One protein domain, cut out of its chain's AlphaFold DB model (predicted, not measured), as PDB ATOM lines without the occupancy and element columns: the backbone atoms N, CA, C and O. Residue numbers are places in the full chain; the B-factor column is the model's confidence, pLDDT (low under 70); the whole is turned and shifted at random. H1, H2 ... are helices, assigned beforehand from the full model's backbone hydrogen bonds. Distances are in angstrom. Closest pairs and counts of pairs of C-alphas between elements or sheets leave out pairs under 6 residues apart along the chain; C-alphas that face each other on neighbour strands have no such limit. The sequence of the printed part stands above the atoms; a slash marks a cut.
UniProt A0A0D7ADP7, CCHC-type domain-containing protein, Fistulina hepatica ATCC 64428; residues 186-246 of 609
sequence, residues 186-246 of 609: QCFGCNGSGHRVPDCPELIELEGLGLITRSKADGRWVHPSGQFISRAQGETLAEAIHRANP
ATOM      1  N   GLN A 186       3.730 -10.932  89.712       91.62
ATOM      2  CA  GLN A 186       2.821 -10.081  90.465       91.62
ATOM      3  C   GLN A 186       2.403  -8.883  89.613       91.62
ATOM      4  O   GLN A 186       3.224  -8.202  88.995       91.62
ATOM      5  N   CYS A 187       1.107  -8.617  89.586       94.75
ATOM      6  CA  CYS A 187       0.538  -7.476  88.905       94.75
ATOM      7  C   CYS A 187       0.776  -6.200  89.719       94.75
ATOM      8  O   CYS A 187       0.325  -6.106  90.852       94.75
ATOM      9  N   PHE A 188       1.379  -5.160  89.134       93.56
ATOM     10  CA  PHE A 188       1.519  -3.852  89.804       93.56
ATOM     11  C   PHE A 188       0.176  -3.154  90.119       93.56
ATOM     12  O   PHE A 188       0.178  -2.089  90.736       93.56
ATOM     13  N   GLY A 189      -0.946  -3.717  89.652       95.25
ATOM     14  CA  GLY A 189      -2.303  -3.264  89.945       95.25
ATOM     15  C   GLY A 189      -2.752  -3.622  91.359       95.25
ATOM     16  O   GLY A 189      -3.115  -2.723  92.107       95.25
ATOM     17  N   CYS A 190      -2.651  -4.906  91.715       96.06
ATOM     18  CA  CYS A 190      -3.204  -5.509  92.938       96.06
ATOM     19  C   CYS A 190      -2.215  -6.399  93.721       96.06
ATOM     20  O   CYS A 190      -2.597  -7.108  94.644       96.06
ATOM     21  N   ASN A 191      -0.950  -6.468  93.296       95.12
ATOM     22  CA  ASN A 191       0.075  -7.441  93.714       95.12
ATOM     23  C   ASN A 191      -0.273  -8.938  93.514       95.12
ATOM     24  O   ASN A 191       0.613  -9.785  93.645       95.12
ATOM     25  N   GLY A 192      -1.503  -9.285  93.119       94.62
ATOM     26  CA  GLY A 192      -1.915 -10.644  92.763       94.62
ATOM     27  C   GLY A 192      -1.095 -11.223  91.607       94.62
ATOM     28  O   GLY A 192      -0.671 -10.503  90.701       94.62
ATOM     29  N   SER A 193      -0.841 -12.532  91.634       94.81
ATOM     30  CA  SER A 193      -0.005 -13.191  90.627       94.81
ATOM     31  C   SER A 193      -0.793 -13.661  89.394       94.81
ATOM     32  O   SER A 193      -2.020 -13.743  89.393       94.81
ATOM     33  N   GLY A 194      -0.074 -13.963  88.309       94.69
ATOM     34  CA  GLY A 194      -0.616 -14.668  87.137       94.69
ATOM     35  C   GLY A 194      -1.235 -13.794  86.042       94.69
ATOM     36  O   GLY A 194      -1.628 -14.328  85.010       94.69
ATOM     37  N   HIS A 195      -1.273 -12.471  86.210       95.19
ATOM     38  CA  HIS A 195      -1.820 -11.536  85.221       95.19
ATOM     39  C   HIS A 195      -1.001 -10.232  85.154       95.19
ATOM     40  O   HIS A 195      -0.077 -10.016  85.940       95.19
ATOM     41  N   ARG A 196      -1.298  -9.362  84.179       93.62
ATOM     42  CA  ARG A 196      -0.631  -8.059  83.995       93.62
ATOM     43  C   ARG A 196      -1.590  -6.907  84.301       93.62
ATOM     44  O   ARG A 196      -2.796  -7.075  84.243       93.62
ATOM     45  N   VAL A 197      -1.042  -5.714  84.545       94.31
ATOM     46  CA  VAL A 197      -1.800  -4.476  84.836       94.31
ATOM     47  C   VAL A 197      -2.979  -4.176  83.883       94.31
ATOM     48  O   VAL A 197      -4.027  -3.795  84.396       94.31
ATOM     49  N   PRO A 198      -2.878  -4.314  82.540       94.00
ATOM     50  CA  PRO A 198      -4.027  -4.086  81.651       94.00
ATOM     51  C   PRO A 198      -5.123  -5.162  81.744       94.00
ATOM     52  O   PRO A 198      -6.254  -4.878  81.351       94.00
ATOM     53  N   ASP A 199      -4.786  -6.339  82.279       95.12
ATOM     54  CA  ASP A 199      -5.631  -7.536  82.405       95.12
ATOM     55  C   ASP A 199      -5.946  -7.829  83.891       95.12
ATOM     56  O   ASP A 199      -6.173  -8.972  84.287       95.12
ATOM     57  N   CYS A 200      -5.859  -6.805  84.744       96.94
ATOM     58  CA  CYS A 200      -6.050  -6.919  86.183       96.94
ATOM     59  C   CYS A 200      -7.543  -6.867  86.527       96.94
ATOM     60  O   CYS A 200      -8.152  -5.829  86.268       96.94
ATOM     61  N   PRO A 201      -8.135  -7.936  87.099       97.12
ATOM     62  CA  PRO A 201      -9.580  -8.004  87.319       97.12
ATOM     63  C   PRO A 201     -10.064  -6.880  88.238       97.12
ATOM     64  O   PRO A 201     -10.996  -6.174  87.882       97.12
ATOM     65  N   GLU A 202      -9.345  -6.611  89.327       97.00
ATOM     66  CA  GLU A 202      -9.667  -5.543  90.282       97.00
ATOM     67  C   GLU A 202      -9.639  -4.140  89.643       97.00
ATOM     68  O   GLU A 202     -10.512  -3.316  89.894       97.00
ATOM     69  N   LEU A 203      -8.698  -3.865  88.729       97.19
ATOM     70  CA  LEU A 203      -8.694  -2.595  87.987       97.19
ATOM     71  C   LEU A 203      -9.803  -2.531  86.924       97.19
ATOM     72  O   LEU A 203     -10.293  -1.447  86.628       97.19
ATOM     73  N   ILE A 204     -10.209  -3.667  86.352       97.44
ATOM     74  CA  ILE A 204     -11.343  -3.745  85.419       97.44
ATOM     75  C   ILE A 204     -12.669  -3.537  86.168       97.44
ATOM     76  O   ILE A 204     -13.543  -2.838  85.664       97.44
ATOM     77  N   GLU A 205     -12.803  -4.060  87.387       97.38
ATOM     78  CA  GLU A 205     -13.939  -3.793  88.278       97.38
ATOM     79  C   GLU A 205     -14.000  -2.307  88.664       97.38
ATOM     80  O   GLU A 205     -15.048  -1.681  88.523       97.38
ATOM     81  N   LEU A 206     -12.871  -1.691  89.033       97.12
ATOM     82  CA  LEU A 206     -12.789  -0.253  89.327       97.12
ATOM     83  C   LEU A 206     -13.060   0.641  88.095       97.12
ATOM     84  O   LEU A 206     -13.591   1.743  88.248       97.12
ATOM     85  N   GLU A 207     -12.732   0.180  86.880       97.25
ATOM     86  CA  GLU A 207     -13.126   0.823  85.612       97.25
ATOM     87  C   GLU A 207     -14.636   0.673  85.357       97.25
ATOM     88  O   GLU A 207     -15.294   1.646  84.994       97.25
ATOM     89  N   GLY A 208     -15.205  -0.508  85.620       97.50
ATOM     90  CA  GLY A 208     -16.644  -0.779  85.519       97.50
ATOM     91  C   GLY A 208     -17.493   0.017  86.517       97.50
ATOM     92  O   GLY A 208     -18.596   0.438  86.181       97.50
ATOM     93  N   LEU A 209     -16.955   0.296  87.707       96.56
ATOM     94  CA  LEU A 209     -17.537   1.205  88.703       96.56
ATOM     95  C   LEU A 209     -17.358   2.695  88.350       96.56
ATOM     96  O   LEU A 209     -17.872   3.556  89.062       96.56
ATOM     97  N   GLY A 210     -16.605   3.024  87.296       96.88
ATOM     98  CA  GLY A 210     -16.326   4.405  86.897       96.88
ATOM     99  C   GLY A 210     -15.433   5.183  87.873       96.88
ATOM    100  O   GLY A 210     -15.383   6.407  87.795       96.88
ATOM    101  N   LEU A 211     -14.718   4.508  88.784       97.06
ATOM    102  CA  LEU A 211     -13.793   5.143  89.741       97.06
ATOM    103  C   LEU A 211     -12.440   5.502  89.110       97.06
ATOM    104  O   LEU A 211     -11.709   6.349  89.637       97.06
ATOM    105  N   ILE A 212     -12.117   4.868  87.980       97.69
ATOM    106  CA  ILE A 212     -10.951   5.136  87.134       97.69
ATOM    107  C   ILE A 212     -11.324   5.072  85.653       97.69
ATOM    108  O   ILE A 212     -12.388   4.596  85.264       97.69
ATOM    109  N   THR A 213     -10.427   5.549  84.799       97.62
ATOM    110  CA  THR A 213     -10.554   5.479  83.340       97.62
ATOM    111  C   THR A 213      -9.169   5.308  82.719       97.62
ATOM    112  O   THR A 213      -8.181   5.854  83.219       97.62
ATOM    113  N   ARG A 214      -9.053   4.572  81.610       96.94
ATOM    114  CA  ARG A 214      -7.809   4.543  80.821       96.94
ATOM    115  C   ARG A 214      -7.636   5.837  80.019       96.94
ATOM    116  O   ARG A 214      -8.447   6.166  79.154       96.94
ATOM    117  N   SER A 215      -6.532   6.548  80.245       96.38
ATOM    118  CA  SER A 215      -6.121   7.684  79.414       96.38
ATOM    119  C   SER A 215      -5.897   7.227  77.972       96.38
ATOM    120  O   SER A 215      -5.035   6.385  77.706       96.38
ATOM    121  N   LYS A 216      -6.640   7.816  77.026       95.00
ATOM    122  CA  LYS A 216      -6.572   7.476  75.591       95.00
ATOM    123  C   LYS A 216      -5.195   7.729  74.960       95.00
ATOM    124  O   LYS A 216      -4.897   7.129  73.934       95.00
ATOM    125  N   ALA A 217      -4.379   8.610  75.547       93.75
ATOM    126  CA  ALA A 217      -3.053   8.949  75.029       93.75
ATOM    127  C   ALA A 217      -1.977   7.934  75.453       93.75
ATOM    128  O   ALA A 217      -1.210   7.464  74.615       93.75
ATOM    129  N   ASP A 218      -1.941   7.577  76.741       92.56
ATOM    130  CA  ASP A 218      -0.846   6.790  77.332       92.56
ATOM    131  C   ASP A 218      -1.227   5.341  77.680       92.56
ATOM    132  O   ASP A 218      -0.370   4.567  78.109       92.56
ATOM    133  N   GLY A 219      -2.513   4.981  77.607       91.75
ATOM    134  CA  GLY A 219      -3.040   3.706  78.114       91.75
ATOM    135  C   GLY A 219      -2.928   3.542  79.637       91.75
ATOM    136  O   GLY A 219      -3.120   2.444  80.155       91.75
ATOM    137  N   ARG A 220      -2.586   4.617  80.359       94.69
ATOM    138  CA  ARG A 220      -2.423   4.629  81.818       94.69
ATOM    139  C   ARG A 220      -3.758   4.838  82.515       94.69
ATOM    140  O   ARG A 220      -4.583   5.625  82.059       94.69
ATOM    141  N   TRP A 221      -3.910   4.190  83.659       96.25
ATOM    142  CA  TRP A 221      -5.006   4.426  84.587       96.25
ATOM    143  C   TRP A 221      -4.911   5.827  85.200       96.25
ATOM    144  O   TRP A 221      -3.870   6.214  85.737       96.25
ATOM    145  N   VAL A 222      -6.002   6.581  85.099       97.44
ATOM    146  CA  VAL A 222      -6.200   7.913  85.680       97.44
ATOM    147  C   VAL A 222      -7.572   7.959  86.356       97.44
ATOM    148  O   VAL A 222      -8.423   7.106  86.100       97.44
ATOM    149  N   HIS A 223      -7.809   8.950  87.209       97.12
ATOM    150  CA  HIS A 223      -9.164   9.261  87.661       97.12
ATOM    151  C   HIS A 223     -10.042   9.715  86.475       97.12
ATOM    152  O   HIS A 223      -9.501  10.210  85.480       97.12
ATOM    153  N   PRO A 224     -11.384   9.647  86.573       96.38
ATOM    154  CA  PRO A 224     -12.297  10.154  85.540       96.38
ATOM    155  C   PRO A 224     -12.099  11.646  85.223       96.38
ATOM    156  O   PRO A 224     -12.362  12.091  84.110       96.38
ATOM    157  N   SER A 225     -11.557  12.413  86.177       95.94
ATOM    158  CA  SER A 225     -11.120  13.808  86.010       95.94
ATOM    159  C   SER A 225      -9.879  13.989  85.118       95.94
ATOM    160  O   SER A 225      -9.443  15.117  84.892       95.94
ATOM    161  N   GLY A 226      -9.257  12.901  84.656       95.75
ATOM    162  CA  GLY A 226      -7.986  12.894  83.928       95.75
ATOM    163  C   GLY A 226      -6.739  13.026  84.813       95.75
ATOM    164  O   GLY A 226      -5.624  12.973  84.297       95.75
ATOM    165  N   GLN A 227      -6.892  13.182  86.132       95.94
ATOM    166  CA  GLN A 227      -5.765  13.292  87.061       95.94
ATOM    167  C   GLN A 227      -5.070  11.943  87.292       95.94
ATOM    168  O   GLN A 227      -5.715  10.898  87.401       95.94
ATOM    169  N   PHE A 228      -3.740  11.958  87.411       96.38
ATOM    170  CA  PHE A 228      -2.966  10.759  87.733       96.38
ATOM    171  C   PHE A 228      -3.226  10.287  89.168       96.38
ATOM    172  O   PHE A 228      -3.183  11.080  90.108       96.38
ATOM    173  N   ILE A 229      -3.429   8.980  89.332       96.94
ATOM    174  CA  ILE A 229      -3.592   8.335  90.639       96.94
ATOM    175  C   ILE A 229      -2.231   8.336  91.350       96.94
ATOM    176  O   ILE A 229      -1.267   7.735  90.869       96.94
ATOM    177  N   SER A 230      -2.139   9.036  92.483       96.38
ATOM    178  CA  SER A 230      -0.898   9.164  93.256       96.38
ATOM    179  C   SER A 230      -0.730   7.999  94.228       96.38
ATOM    180  O   SER A 230      -1.578   7.805  95.100       96.38
ATOM    181  N   ARG A 231       0.376   7.254  94.094       96.56
ATOM    182  CA  ARG A 231       0.697   6.088  94.930       96.56
ATOM    183  C   ARG A 231       1.637   6.439  96.085       96.56
ATOM    184  O   ARG A 231       2.695   7.028  95.864       96.56
ATOM    185  N   ALA A 232       1.288   6.006  97.291       95.69
ATOM    186  CA  ALA A 232       2.199   5.925  98.428       95.69
ATOM    187  C   ALA A 232       3.269   4.834  98.213       95.69
ATOM    188  O   ALA A 232       3.189   4.007  97.302       95.69
ATOM    189  N   GLN A 233       4.304   4.823  99.055       95.44
ATOM    190  CA  GLN A 233       5.321   3.774  99.001       95.44
ATOM    191  C   GLN A 233       4.752   2.460  99.551       95.44
ATOM    192  O   GLN A 233       4.305   2.409 100.690       95.44
ATOM    193  N   GLY A 234       4.792   1.400  98.740       93.94
ATOM    194  CA  GLY A 234       4.340   0.056  99.115       93.94
ATOM    195  C   GLY A 234       2.902  -0.289  98.713       93.94
ATOM    196  O   GLY A 234       2.644  -1.461  98.462       93.94
ATOM    197  N   GLU A 235       2.005   0.693  98.568       95.88
ATOM    198  CA  GLU A 235       0.602   0.421  98.208       95.88
ATOM    199  C   GLU A 235       0.435   0.007  96.736       95.88
ATOM    200  O   GLU A 235       1.174   0.445  95.841       95.88
ATOM    201  N   THR A 236      -0.558  -0.834  96.467       96.75
ATOM    202  CA  THR A 236      -0.977  -1.237  95.120       96.75
ATOM    203  C   THR A 236      -1.690  -0.091  94.392       96.75
ATOM    204  O   THR A 236      -1.992   0.953  94.971       96.75
ATOM    205  N   LEU A 237      -1.934  -0.231  93.085       96.94
ATOM    206  CA  LEU A 237      -2.718   0.779  92.367       96.94
ATOM    207  C   LEU A 237      -4.194   0.737  92.788       96.94
ATOM    208  O   LEU A 237      -4.801   1.795  92.898       96.94
ATOM    209  N   ALA A 238      -4.749  -0.450  93.053       96.81
ATOM    210  CA  ALA A 238      -6.112  -0.606  93.557       96.81
ATOM    211  C   ALA A 238      -6.283   0.030  94.947       96.81
ATOM    212  O   ALA A 238      -7.171   0.860  95.139       96.81
ATOM    213  N   GLU A 239      -5.362  -0.231  95.880       96.69
ATOM    214  CA  GLU A 239      -5.328   0.426  97.198       96.69
ATOM    215  C   GLU A 239      -5.242   1.954  97.074       96.69
ATOM    216  O   GLU A 239      -5.975   2.669  97.755       96.69
ATOM    217  N   ALA A 240      -4.414   2.474  96.159       97.38
ATOM    218  CA  ALA A 240      -4.327   3.911  95.898       97.38
ATOM    219  C   ALA A 240      -5.661   4.508  95.411       97.38
ATOM    220  O   ALA A 240      -6.007   5.631  95.783       97.38
ATOM    221  N   ILE A 241      -6.432   3.762  94.611       96.69
ATOM    222  CA  ILE A 241      -7.762   4.166  94.125       96.69
ATOM    223  C   ILE A 241      -8.784   4.152  95.264       96.69
ATOM    224  O   ILE A 241      -9.555   5.103  95.371       96.69
ATOM    225  N   HIS A 242      -8.765   3.137  96.131       95.19
ATOM    226  CA  HIS A 242      -9.609   3.074  97.330       95.19
ATOM    227  C   HIS A 242      -9.227   4.121  98.388       95.19
ATOM    228  O   HIS A 242     -10.084   4.587  99.128       95.19
ATOM    229  N   ARG A 243      -7.959   4.547  98.449       95.38
ATOM    230  CA  ARG A 243      -7.503   5.643  99.319       95.38
ATOM    231  C   ARG A 243      -7.851   7.025  98.762       95.38
ATOM    232  O   ARG A 243      -8.110   7.938  99.538       95.38
ATOM    233  N   ALA A 244      -7.817   7.198  97.439       94.25
ATOM    234  CA  ALA A 244      -8.164   8.452  96.764       94.25
ATOM    235  C   ALA A 244      -9.682   8.650  96.627       94.25
ATOM    236  O   ALA A 244     -10.166   9.776  96.699       94.25
ATOM    237  N   ASN A 245     -10.422   7.551  96.485       91.38
ATOM    238  CA  ASN A 245     -11.863   7.481  96.660       91.38
ATOM    239  C   ASN A 245     -12.134   6.710  97.964       91.38
ATOM    240  O   ASN A 245     -12.613   5.574  97.878       91.38
ATOM    241  N   PRO A 246     -11.806   7.273  99.155       81.44
ATOM    242  CA  PRO A 246     -12.244   6.665 100.406       81.44
ATOM    243  C   PRO A 246     -13.749   6.558 100.263       81.44
ATOM    244  O   PRO A 246     -14.381   7.573  99.952       81.44
TER     245      PRO A 246
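This is residues 186 to 246 of the 609 residues of the protein "CCHC-type domain-containing protein" of Fistulina hepatica ATCC 64428 (UniProt A0A0D7ADP7). This is a compact, rounded domain with little regular structure, built mostly of loops round two short helices, H1 and H2. Residues 186 to 200 loop toward one end; the link from H1 to H2 reaches toward the other, folding back on itself at a short antiparallel pairing of residues 213 to 214 with 221 to 222. The printed part has 61 residues, 16 of them in the helices, and no named strand; the class is all helix. The radius of gyration of the C-alphas is 10.7 A, and the spans are 29 by 22 by 20 A.

H1, residues 201 to 208, and H2, residues 237 to 244, only just touch, with 3 pairs of C-alphas within 8 A. The closest C-alphas are those of Leu 203 and Ala 238, 6.5 A apart. The helices run the same way at a steep tilt of 45 degrees. In H1 and H2 every O i to N i+4 pair is within hydrogen-bond range.

H1 measures 10.3 A from C-alpha 201 at (-9.580, -8.004, 87.319) to C-alpha 208. H2 measures 10.4 A, ending with C-alpha 244 at (-8.164, 8.452, 96.764).

The C-alphas of Gly 194 and Ser 225 are the two farthest apart, 30.4 A. The 28-residue link is long. The printed part has no cut, and no printed residue is under 70 in pLDDT.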